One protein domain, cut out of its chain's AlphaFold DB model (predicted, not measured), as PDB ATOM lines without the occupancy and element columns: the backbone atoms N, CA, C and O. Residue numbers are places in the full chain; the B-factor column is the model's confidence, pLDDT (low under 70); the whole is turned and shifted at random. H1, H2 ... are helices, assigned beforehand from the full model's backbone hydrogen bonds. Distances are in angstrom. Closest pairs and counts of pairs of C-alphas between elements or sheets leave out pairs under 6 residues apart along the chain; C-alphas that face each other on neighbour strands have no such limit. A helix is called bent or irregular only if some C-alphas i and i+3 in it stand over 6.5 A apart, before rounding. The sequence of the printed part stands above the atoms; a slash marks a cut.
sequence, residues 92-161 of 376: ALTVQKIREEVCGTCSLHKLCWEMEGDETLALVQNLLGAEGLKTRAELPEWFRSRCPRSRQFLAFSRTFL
ATOM      1  N   ALA A  92      52.287 -39.874   7.403       51.28
ATOM      2  CA  ALA A  92      52.231 -41.254   7.878       51.28
ATOM      3  C   ALA A  92      51.691 -41.404   9.317       51.28
ATOM      4  O   ALA A  92      50.935 -42.336   9.581       51.28
ATOM      5  N   LEU A  93      52.022 -40.491  10.238       53.19
ATOM      6  CA  LEU A  93      51.494 -40.493  11.610       53.19
ATOM      7  C   LEU A  93      50.026 -40.062  11.635       53.19
ATOM      8  O   LEU A  93      49.231 -40.652  12.359       53.19
ATOM      9  N   THR A  94      49.637 -39.096  10.804       61.19
ATOM     10  CA  THR A  94      48.228 -38.701  10.645       61.19
ATOM     11  C   THR A  94      47.403 -39.835  10.040       61.19
ATOM     12  O   THR A  94      46.318 -40.152  10.528       61.19
ATOM     13  N   VAL A  95      47.945 -40.523   9.031       69.38
ATOM     14  CA  VAL A  95      47.376 -41.755   8.464       69.38
ATOM     15  C   VAL A  95      47.239 -42.834   9.541       69.38
ATOM     16  O   VAL A  95      46.188 -43.468   9.630       69.38
ATOM     17  N   GLN A  96      48.256 -43.024  10.386       70.06
ATOM     18  CA  GLN A  96      48.219 -43.993  11.481       70.06
ATOM     19  C   GLN A  96      47.156 -43.635  12.531       70.06
ATOM     20  O   GLN A  96      46.368 -44.499  12.907       70.06
ATOM     21  N   LYS A  97      47.048 -42.365  12.936       70.69
ATOM     22  CA  LYS A  97      45.998 -41.890  13.853       70.69
ATOM     23  C   LYS A  97      44.601 -42.093  13.268       70.69
ATOM     24  O   LYS A  97      43.718 -42.602  13.947       70.69
ATOM     25  N   ILE A  98      44.397 -41.782  11.985       78.81
ATOM     26  CA  ILE A  98      43.133 -42.064  11.286       78.81
ATOM     27  C   ILE A  98      42.848 -43.575  11.284       78.81
ATOM     28  O   ILE A  98      41.719 -44.004  11.546       78.81
ATOM     29  N   ARG A  99      43.864 -44.396  11.008       81.69
ATOM     30  CA  ARG A  99      43.750 -45.857  11.010       81.69
ATOM     31  C   ARG A  99      43.344 -46.396  12.381       81.69
ATOM     32  O   ARG A  99      42.474 -47.259  12.442       81.69
ATOM     33  N   GLU A 100      43.928 -45.893  13.458       82.12
ATOM     34  CA  GLU A 100      43.711 -46.399  14.815       82.12
ATOM     35  C   GLU A 100      42.447 -45.810  15.460       82.12
ATOM     36  O   GLU A 100      41.570 -46.559  15.894       82.12
ATOM     37  N   GLU A 101      42.286 -44.487  15.457       79.56
ATOM     38  CA  GLU A 101      41.212 -43.796  16.183       79.56
ATOM     39  C   GLU A 101      39.876 -43.807  15.430       79.56
ATOM     40  O   GLU A 101      38.816 -44.026  16.023       79.56
ATOM     41  N   VAL A 102      39.900 -43.629  14.103       83.06
ATOM     42  CA  VAL A 102      38.674 -43.635  13.286       83.06
ATOM     43  C   VAL A 102      38.356 -45.039  12.791       83.06
ATOM     44  O   VAL A 102      37.197 -45.470  12.826       83.06
ATOM     45  N   CYS A 103      39.366 -45.767  12.315       84.19
ATOM     46  CA  CYS A 103      39.169 -47.048  11.643       84.19
ATOM     47  C   CYS A 103      39.415 -48.269  12.544       84.19
ATOM     48  O   CYS A 103      38.929 -49.342  12.191       84.19
ATOM     49  N   GLY A 104      40.072 -48.148  13.702       83.25
ATOM     50  CA  GLY A 104      40.535 -49.306  14.481       83.25
ATOM     51  C   GLY A 104      39.413 -50.202  15.009       83.25
ATOM     52  O   GLY A 104      39.563 -51.417  15.088       83.25
ATOM     53  N   THR A 105      38.241 -49.625  15.288       82.50
ATOM     54  CA  THR A 105      37.037 -50.371  15.704       82.50
ATOM     55  C   THR A 105      36.032 -50.590  14.562       82.50
ATOM     56  O   THR A 105      34.872 -50.923  14.810       82.50
ATOM     57  N   CYS A 106      36.426 -50.356  13.307       84.88
ATOM     58  CA  CYS A 106      35.563 -50.515  12.136       84.88
ATOM     59  C   CYS A 106      35.606 -51.955  11.603       84.88
ATOM     60  O   CYS A 106      36.678 -52.517  11.390       84.88
ATOM     61  N   SER A 107      34.442 -52.530  11.282       85.62
ATOM     62  CA  SER A 107      34.330 -53.882  10.707       85.62
ATOM     63  C   SER A 107      35.013 -54.039   9.343       85.62
ATOM     64  O   SER A 107      35.330 -55.155   8.940       85.62
ATOM     65  N   LEU A 108      35.265 -52.932   8.639       85.38
ATOM     66  CA  LEU A 108      35.927 -52.903   7.333       85.38
ATOM     67  C   LEU A 108      37.427 -52.573   7.414       85.38
ATOM     68  O   LEU A 108      38.070 -52.482   6.374       85.38
ATOM     69  N   HIS A 109      38.002 -52.424   8.615       85.12
ATOM     70  CA  HIS A 109      39.409 -52.048   8.804       85.12
ATOM     71  C   HIS A 109      40.369 -52.936   8.002       85.12
ATOM     72  O   HIS A 109      41.227 -52.430   7.284       85.12
ATOM     73  N   LYS A 110      40.186 -54.260   8.089       81.31
ATOM     74  CA  LYS A 110      41.036 -55.244   7.407       81.31
ATOM     75  C   LYS A 110      41.002 -55.074   5.887       81.31
ATOM     76  O   LYS A 110      42.018 -55.138   5.213       81.31
ATOM     77  N   LEU A 111      39.820 -54.810   5.349       82.94
ATOM     78  CA  LEU A 111      39.616 -54.645   3.918       82.94
ATOM     79  C   LEU A 111      40.211 -53.324   3.416       82.94
ATOM     80  O   LEU A 111      40.946 -53.331   2.439       82.94
ATOM     81  N   CYS A 112      39.988 -52.220   4.129       81.94
ATOM     82  CA  CYS A 112      40.524 -50.913   3.747       81.94
ATOM     83  C   CYS A 112      42.052 -50.814   3.892       81.94
ATOM     84  O   CYS A 112      42.691 -50.203   3.051       81.94
ATOM     85  N   TRP A 113      42.648 -51.391   4.940       81.25
ATOM     86  CA  TRP A 113      44.072 -51.179   5.243       81.25
ATOM     87  C   TRP A 113      44.993 -52.349   4.893       81.25
ATOM     88  O   TRP A 113      46.201 -52.143   4.838       81.25
ATOM     89  N   GLU A 114      44.467 -53.560   4.676       78.38
ATOM     90  CA  GLU A 114      45.288 -54.728   4.306       78.38
ATOM     91  C   GLU A 114      45.046 -55.196   2.867       78.38
ATOM     92  O   GLU A 114      45.980 -55.660   2.226       78.38
ATOM     93  N   MET A 115      43.818 -55.073   2.350       75.06
ATOM     94  CA  MET A 115      43.470 -55.523   0.992       75.06
ATOM     95  C   MET A 115      43.463 -54.375  -0.029       75.06
ATOM     96  O   MET A 115      43.932 -54.558  -1.142       75.06
ATOM     97  N   GLU A 116      42.955 -53.200   0.354       80.50
ATOM     98  CA  GLU A 116      42.862 -51.980  -0.477       80.50
ATOM     99  C   GLU A 116      43.716 -50.837   0.111       80.50
ATOM    100  O   GLU A 116      43.355 -49.656   0.065       80.50
ATOM    101  N   GLY A 117      44.844 -51.204   0.730       74.12
ATOM    102  CA  GLY A 117      45.694 -50.284   1.491       74.12
ATOM    103  C   GLY A 117      46.210 -49.111   0.661       74.12
ATOM    104  O   GLY A 117      46.149 -47.973   1.123       74.12
ATOM    105  N   ASP A 118      46.642 -49.366  -0.575       66.81
ATOM    106  CA  ASP A 118      47.224 -48.347  -1.456       66.81
ATOM    107  C   ASP A 118      46.195 -47.283  -1.874       66.81
ATOM    108  O   ASP A 118      46.470 -46.083  -1.835       66.81
ATOM    109  N   GLU A 119      44.973 -47.705  -2.205       75.50
ATOM    110  CA  GLU A 119      43.871 -46.818  -2.606       75.50
ATOM    111  C   GLU A 119      43.364 -45.985  -1.422       75.50
ATOM    112  O   GLU A 119      43.078 -44.789  -1.550       75.50
ATOM    113  N   THR A 120      43.292 -46.607  -0.243       78.50
ATOM    114  CA  THR A 120      42.904 -45.937   1.003       78.50
ATOM    115  C   THR A 120      43.965 -44.927   1.442       78.50
ATOM    116  O   THR A 120      43.625 -43.821   1.864       78.50
ATOM    117  N   LEU A 121      45.248 -45.266   1.299       72.62
ATOM    118  CA  LEU A 121      46.361 -44.372   1.599       72.62
ATOM    119  C   LEU A 121      46.374 -43.160   0.662       72.62
ATOM    120  O   LEU A 121      46.441 -42.030   1.146       72.62
ATOM    121  N   ALA A 122      46.233 -43.377  -0.647       70.56
ATOM    122  CA  ALA A 122      46.172 -42.301  -1.635       70.56
ATOM    123  C   ALA A 122      44.995 -41.344  -1.372       70.56
ATOM    124  O   ALA A 122      45.140 -40.127  -1.478       70.56
ATOM    125  N   LEU A 123      43.838 -41.871  -0.955       77.06
ATOM    126  CA  LEU A 123      42.695 -41.052  -0.551       77.06
ATOM    127  C   LEU A 123      43.004 -40.181   0.677       77.06
ATOM    128  O   LEU A 123      42.675 -38.996   0.676       77.06
ATOM    129  N   VAL A 124      43.622 -40.745   1.722       73.88
ATOM    130  CA  VAL A 124      43.999 -39.988   2.931       73.88
ATOM    131  C   VAL A 124      45.060 -38.933   2.612       73.88
ATOM    132  O   VAL A 124      44.984 -37.818   3.115       73.88
ATOM    133  N   GLN A 125      46.016 -39.247   1.740       67.19
ATOM    134  CA  GLN A 125      47.034 -38.293   1.299       67.19
ATOM    135  C   GLN A 125      46.422 -37.131   0.509       67.19
ATOM    136  O   GLN A 125      46.737 -35.978   0.790       67.19
ATOM    137  N   ASN A 126      45.486 -37.409  -0.402       69.62
ATOM    138  CA  ASN A 126      44.750 -36.369  -1.130       69.62
ATOM    139  C   ASN A 126      43.890 -35.507  -0.197       69.62
ATOM    140  O   ASN A 126      43.763 -34.304  -0.401       69.62
ATOM    141  N   LEU A 127      43.325 -36.109   0.852       68.50
ATOM    142  CA  LEU A 127      42.582 -35.393   1.886       68.50
ATOM    143  C   LEU A 127      43.442 -34.427   2.691       68.50
ATOM    144  O   LEU A 127      42.925 -33.397   3.093       68.50
ATOM    145  N   LEU A 128      44.706 -34.764   2.939       62.09
ATOM    146  CA  LEU A 128      45.659 -33.920   3.665       62.09
ATOM    147  C   LEU A 128      46.393 -32.922   2.745       62.09
ATOM    148  O   LEU A 128      47.159 -32.096   3.232       62.09
ATOM    149  N   GLY A 129      46.188 -33.013   1.426       56.12
ATOM    150  CA  GLY A 129      46.792 -32.142   0.415       56.12
ATOM    151  C   GLY A 129      46.077 -30.795   0.240       56.12
ATOM    152  O   GLY A 129      45.005 -30.562   0.791       56.12
ATOM    153  N   ALA A 130      46.672 -29.914  -0.571       45.78
ATOM    154  CA  ALA A 130      46.299 -28.498  -0.700       45.78
ATOM    155  C   ALA A 130      44.840 -28.223  -1.123       45.78
ATOM    156  O   ALA A 130      44.307 -27.177  -0.776       45.78
ATOM    157  N   GLU A 131      44.183 -29.147  -1.830       53.47
ATOM    158  CA  GLU A 131      42.778 -28.988  -2.243       53.47
ATOM    159  C   GLU A 131      41.762 -29.569  -1.237       53.47
ATOM    160  O   GLU A 131      40.565 -29.377  -1.432       53.47
ATOM    161  N   GLY A 132      42.235 -30.271  -0.192       58.62
ATOM    162  CA  GLY A 132      41.512 -31.012   0.858       58.62
ATOM    163  C   GLY A 132      39.981 -31.120   0.747       58.62
ATOM    164  O   GLY A 132      39.271 -30.125   0.860       58.62
ATOM    165  N   LEU A 133      39.441 -32.346   0.639       58.62
ATOM    166  CA  LEU A 133      37.996 -32.574   0.428       58.62
ATOM    167  C   LEU A 133      37.128 -31.897   1.512       58.62
ATOM    168  O   LEU A 133      37.146 -32.250   2.700       58.62
ATOM    169  N   LYS A 134      36.294 -30.948   1.082       62.12
ATOM    170  CA  LYS A 134      35.489 -30.060   1.932       62.12
ATOM    171  C   LYS A 134      34.137 -30.669   2.271       62.12
ATOM    172  O   LYS A 134      33.497 -30.241   3.237       62.12
ATOM    173  N   THR A 135      33.688 -31.706   1.562       70.75
ATOM    174  CA  THR A 135      32.394 -32.359   1.819       70.75
ATOM    175  C   THR A 135      32.396 -33.868   1.549       70.75
ATOM    176  O   THR A 135      33.211 -34.406   0.807       70.75
ATOM    177  N   ARG A 136      31.416 -34.590   2.120       74.81
ATOM    178  CA  ARG A 136      31.200 -36.027   1.841       74.81
ATOM    179  C   ARG A 136      30.900 -36.304   0.362       74.81
ATOM    180  O   ARG A 136      31.073 -37.439  -0.074       74.81
ATOM    181  N   ALA A 137      30.419 -35.311  -0.387       75.50
ATOM    182  CA  ALA A 137      30.096 -35.465  -1.799       75.50
ATOM    183  C   ALA A 137      31.348 -35.665  -2.665       75.50
ATOM    184  O   ALA A 137      31.256 -36.372  -3.662       75.50
ATOM    185  N   GLU A 138      32.483 -35.112  -2.234       74.44
ATOM    186  CA  GLU A 138      33.768 -35.139  -2.943       74.44
ATOM    187  C   GLU A 138      34.584 -36.416  -2.665       74.44
ATOM    188  O   GLU A 138      35.587 -36.669  -3.323       74.44
ATOM    189  N   LEU A 139      34.152 -37.260  -1.717       79.44
ATOM    190  CA  LEU A 139      34.768 -38.574  -1.511       79.44
ATOM    191  C   LEU A 139      34.519 -39.482  -2.728       79.44
ATOM    192  O   LEU A 139      33.375 -39.535  -3.201       79.44
ATOM    193  N   PRO A 140      35.520 -40.278  -3.160       81.62
ATOM    194  CA  PRO A 140      35.337 -41.269  -4.210       81.62
ATOM    195  C   PRO A 140      34.142 -42.175  -3.932       81.62
ATOM    196  O   PRO A 140      33.904 -42.589  -2.793       81.62
ATOM    197  N   GLU A 141      33.388 -42.502  -4.978       79.88
ATOM    198  CA  GLU A 141      32.130 -43.235  -4.851       79.88
ATOM    199  C   GLU A 141      32.306 -44.591  -4.156       79.88
ATOM    200  O   GLU A 141      31.510 -44.942  -3.278       79.88
ATOM    201  N   TRP A 142      33.393 -45.300  -4.467       83.25
ATOM    202  CA  TRP A 142      33.758 -46.572  -3.841       83.25
ATOM    203  C   TRP A 142      33.949 -46.441  -2.320       83.25
ATOM    204  O   TRP A 142      33.475 -47.282  -1.559       83.25
ATOM    205  N   PHE A 143      34.552 -45.347  -1.846       82.12
ATOM    206  CA  PHE A 143      34.782 -45.107  -0.422       82.12
ATOM    207  C   PHE A 143      33.520 -44.579   0.268       82.12
ATOM    208  O   PHE A 143      33.164 -45.002   1.366       82.12
ATOM    209  N   ARG A 144      32.791 -43.670  -0.387       82.94
ATOM    210  CA  ARG A 144      31.585 -43.021   0.151       82.94
ATOM    211  C   ARG A 144      30.415 -43.987   0.342       82.94
ATOM    212  O   ARG A 144      29.636 -43.806   1.285       82.94
ATOM    213  N   SER A 145      30.272 -44.952  -0.566       80.31
ATOM    214  CA  SER A 145      29.223 -45.981  -0.541       80.31
ATOM    215  C   SER A 145      29.500 -47.072   0.496       80.31
ATOM    216  O   SER A 145      28.567 -47.602   1.094       80.31
ATOM    217  N   ARG A 146      30.779 -47.357   0.757       83.00
ATOM    218  CA  ARG A 146      31.229 -48.457   1.613       83.00
ATOM    219  C   ARG A 146      31.577 -48.040   3.039       83.00
ATOM    220  O   ARG A 146      31.384 -48.832   3.953       83.00
ATOM    221  N   CYS A 147      32.075 -46.820   3.257       83.06
ATOM    222  CA  CYS A 147      32.550 -46.373   4.567       83.06
ATOM    223  C   CYS A 147      31.397 -45.882   5.472       83.06
ATOM    224  O   CYS A 147      30.862 -44.779   5.259       83.06
ATOM    225  N   PRO A 148      31.053 -46.619   6.554       83.06
ATOM    226  CA  PRO A 148      29.997 -46.214   7.486       83.06
ATOM    227  C   PRO A 148      30.410 -45.007   8.342       83.06
ATOM    228  O   PRO A 148      29.557 -44.273   8.837       83.06
ATOM    229  N   ARG A 149      31.722 -44.766   8.482       84.19
ATOM    230  CA  ARG A 149      32.313 -43.684   9.287       84.19
ATOM    231  C   ARG A 149      32.802 -42.500   8.455       84.19
ATOM    232  O   ARG A 149      33.505 -41.645   8.977       84.19
ATOM    233  N   SER A 150      32.386 -42.386   7.195       82.56
ATOM    234  CA  SER A 150      32.833 -41.323   6.274       82.56
ATOM    235  C   SER A 150      32.670 -39.897   6.825       82.56
ATOM    236  O   SER A 150      33.487 -39.033   6.530       82.56
ATOM    237  N   ARG A 151      31.660 -39.639   7.674       77.38
ATOM    238  CA  ARG A 151      31.501 -38.342   8.362       77.38
ATOM    239  C   ARG A 151      32.532 -38.113   9.474       77.38
ATOM    240  O   ARG A 151      33.070 -37.018   9.560       77.38
ATOM    241  N   GLN A 152      32.799 -39.121  10.305       78.69
ATOM    242  CA  GLN A 152      33.798 -39.041  11.383       78.69
ATOM    243  C   GLN A 152      35.213 -38.963  10.812       78.69
ATOM    244  O   GLN A 152      36.011 -38.164  11.273       78.69
ATOM    245  N   PHE A 153      35.479 -39.726   9.754       80.62
ATOM    246  CA  PHE A 153      36.727 -39.700   9.002       80.62
ATOM    247  C   PHE A 153      37.040 -38.306   8.446       80.62
ATOM    248  O   PHE A 153      38.122 -37.795   8.700       80.62
ATOM    249  N   LEU A 154      36.070 -37.653   7.792       76.50
ATOM    250  CA  LEU A 154      36.234 -36.277   7.309       76.50
ATOM    251  C   LEU A 154      36.341 -35.243   8.438       76.50
ATOM    252  O   LEU A 154      37.045 -34.251   8.295       76.50
ATOM    253  N   ALA A 155      35.613 -35.426   9.540       71.50
ATOM    254  CA  ALA A 155      35.686 -34.509  10.676       71.50
ATOM    255  C   ALA A 155      37.053 -34.578  11.370       71.50
ATOM    256  O   ALA A 155      37.619 -33.542  11.694       71.50
ATOM    257  N   PHE A 156      37.584 -35.788  11.544       72.38
ATOM    258  CA  PHE A 156      38.889 -36.024  12.148       72.38
ATOM    259  C   PHE A 156      40.020 -35.579  11.219       72.38
ATOM    260  O   PHE A 156      40.931 -34.899  11.668       72.38
ATOM    261  N   SER A 157      39.936 -35.855   9.911       68.69
ATOM    262  CA  SER A 157      40.939 -35.381   8.947       68.69
ATOM    263  C   SER A 157      41.018 -33.853   8.889       68.69
ATOM    264  O   SER A 157      42.107 -33.311   8.748       68.69
ATOM    265  N   ARG A 158      39.892 -33.143   9.071       68.00
ATOM    266  CA  ARG A 158      39.857 -31.669   9.170       68.00
ATOM    267  C   ARG A 158      40.604 -31.113  10.368       68.00
ATOM    268  O   ARG A 158      41.092 -29.996  10.281       68.00
ATOM    269  N   THR A 159      40.705 -31.864  11.461       63.19
ATOM    270  CA  THR A 159      41.521 -31.466  12.616       63.19
ATOM    271  C   THR A 159      43.005 -31.359  12.248       63.19
ATOM    272  O   THR A 159      43.730 -30.616  12.899       63.19
ATOM    273  N   PHE A 160      43.428 -32.037  11.175       59.78
ATOM    274  CA  PHE A 160      44.792 -32.025  10.637       59.78
ATOM    275  C   PHE A 160      44.922 -31.237   9.325       59.78
ATOM    276  O   PHE A 160      46.013 -31.172   8.762       59.78
ATOM    277  N   LEU A 161      43.829 -30.658   8.811       54.50
ATOM    278  CA  LEU A 161      43.891 -29.802   7.631       54.50
ATOM    279  C   LEU A 161      44.568 -28.488   8.010       54.50
ATOM    280  O   LEU A 161      44.028 -27.681   8.769       54.50
TER     281      LEU A 161
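What this domain is: This is residues 92 to 161 of the 376 residues of an uncharacterized protein of Moorella mulderi (UniProt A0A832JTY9). Five short helices are set round a middle that no helix runs through. H1 and H5 pack on each other at a slant, H3 runs beneath one side of the middle with H2 making a corner at its beginning, and H4 sits on the far side of the middle from H1, reached by a loop of residues 129 to 140. The printed part has 70 residues with five named helices, H1 to H5 in order along the chain, and no named strand, and its class is all helix. It is compact, with a radius of gyration of the C-alphas of 10.9 A, and rounded, spanning 28 by 26 by 20 A.

How they stand to each other: H1, residues 92 to 102, touches H5, residues 150 to 159, at a steep tilt of 45 degrees, opposite ways; their closest C-alphas, those of Val 102 and Phe 153, are 6.1 A apart. H1 only just touches H3, residues 117 to 128, with 3 pairs of C-alphas within 8 A. H3 touches H1 with residues 121 to 125 alone, the closest C-alphas of the two helices are those of Val 95 and Val 124 at 6.7 A, and their lines stand about perpendicular at 79 degrees. H2, residues 109 to 115, and H3 only just touch, with 3 pairs of C-alphas within 8 A, and touch only at the corner; the closest C-alphas are those of Cys 112 and Thr 120, 6.2 A apart. H3 and H5 are close but not clearly touching, with the C-alphas of Leu 128 and Ser 157 the closest at 7.2 A. H4, residues 141 to 146, touches no helix; it is close to H5 but not clearly touching, with the closest C-alphas, those of Arg 144 and Ser 150, 6.5 A apart. H4 is apart from H1 and H2. In H1, H2 and H3 every O i to N i+4 pair is within hydrogen-bond range; in H4 1 of 2 is, and in H5 5 of 6.

Where its parts are: H1 begins at C-alpha 92 (52.231, -41.254, 7.878) and measures 14.8 A from first to last C-alpha. H2 measures 9.5 A and is neither bent nor irregular, but only just: C-alphas 112 and 115 are 6.1 A apart. H3, the longest helix with 12 residues, measures 16.5 A and ends at C-alpha 128 (45.659, -33.920, 3.665). H4 measures 8.4 A. H5 measures 14.6 A and ends at C-alpha 159 (41.521, -31.466, 12.616).

The domain as a whole: The two C-alphas farthest apart, those of Ser 107 and Ala 130, are 30.3 A apart. The printed part has no cut. The link from H3 to H4 is long, with 12 residues. The mean pLDDT of the printed part is 74.0; residues 92 to 95, residue 118, residues 125 to 134 and residues 157 to 161 are under 70.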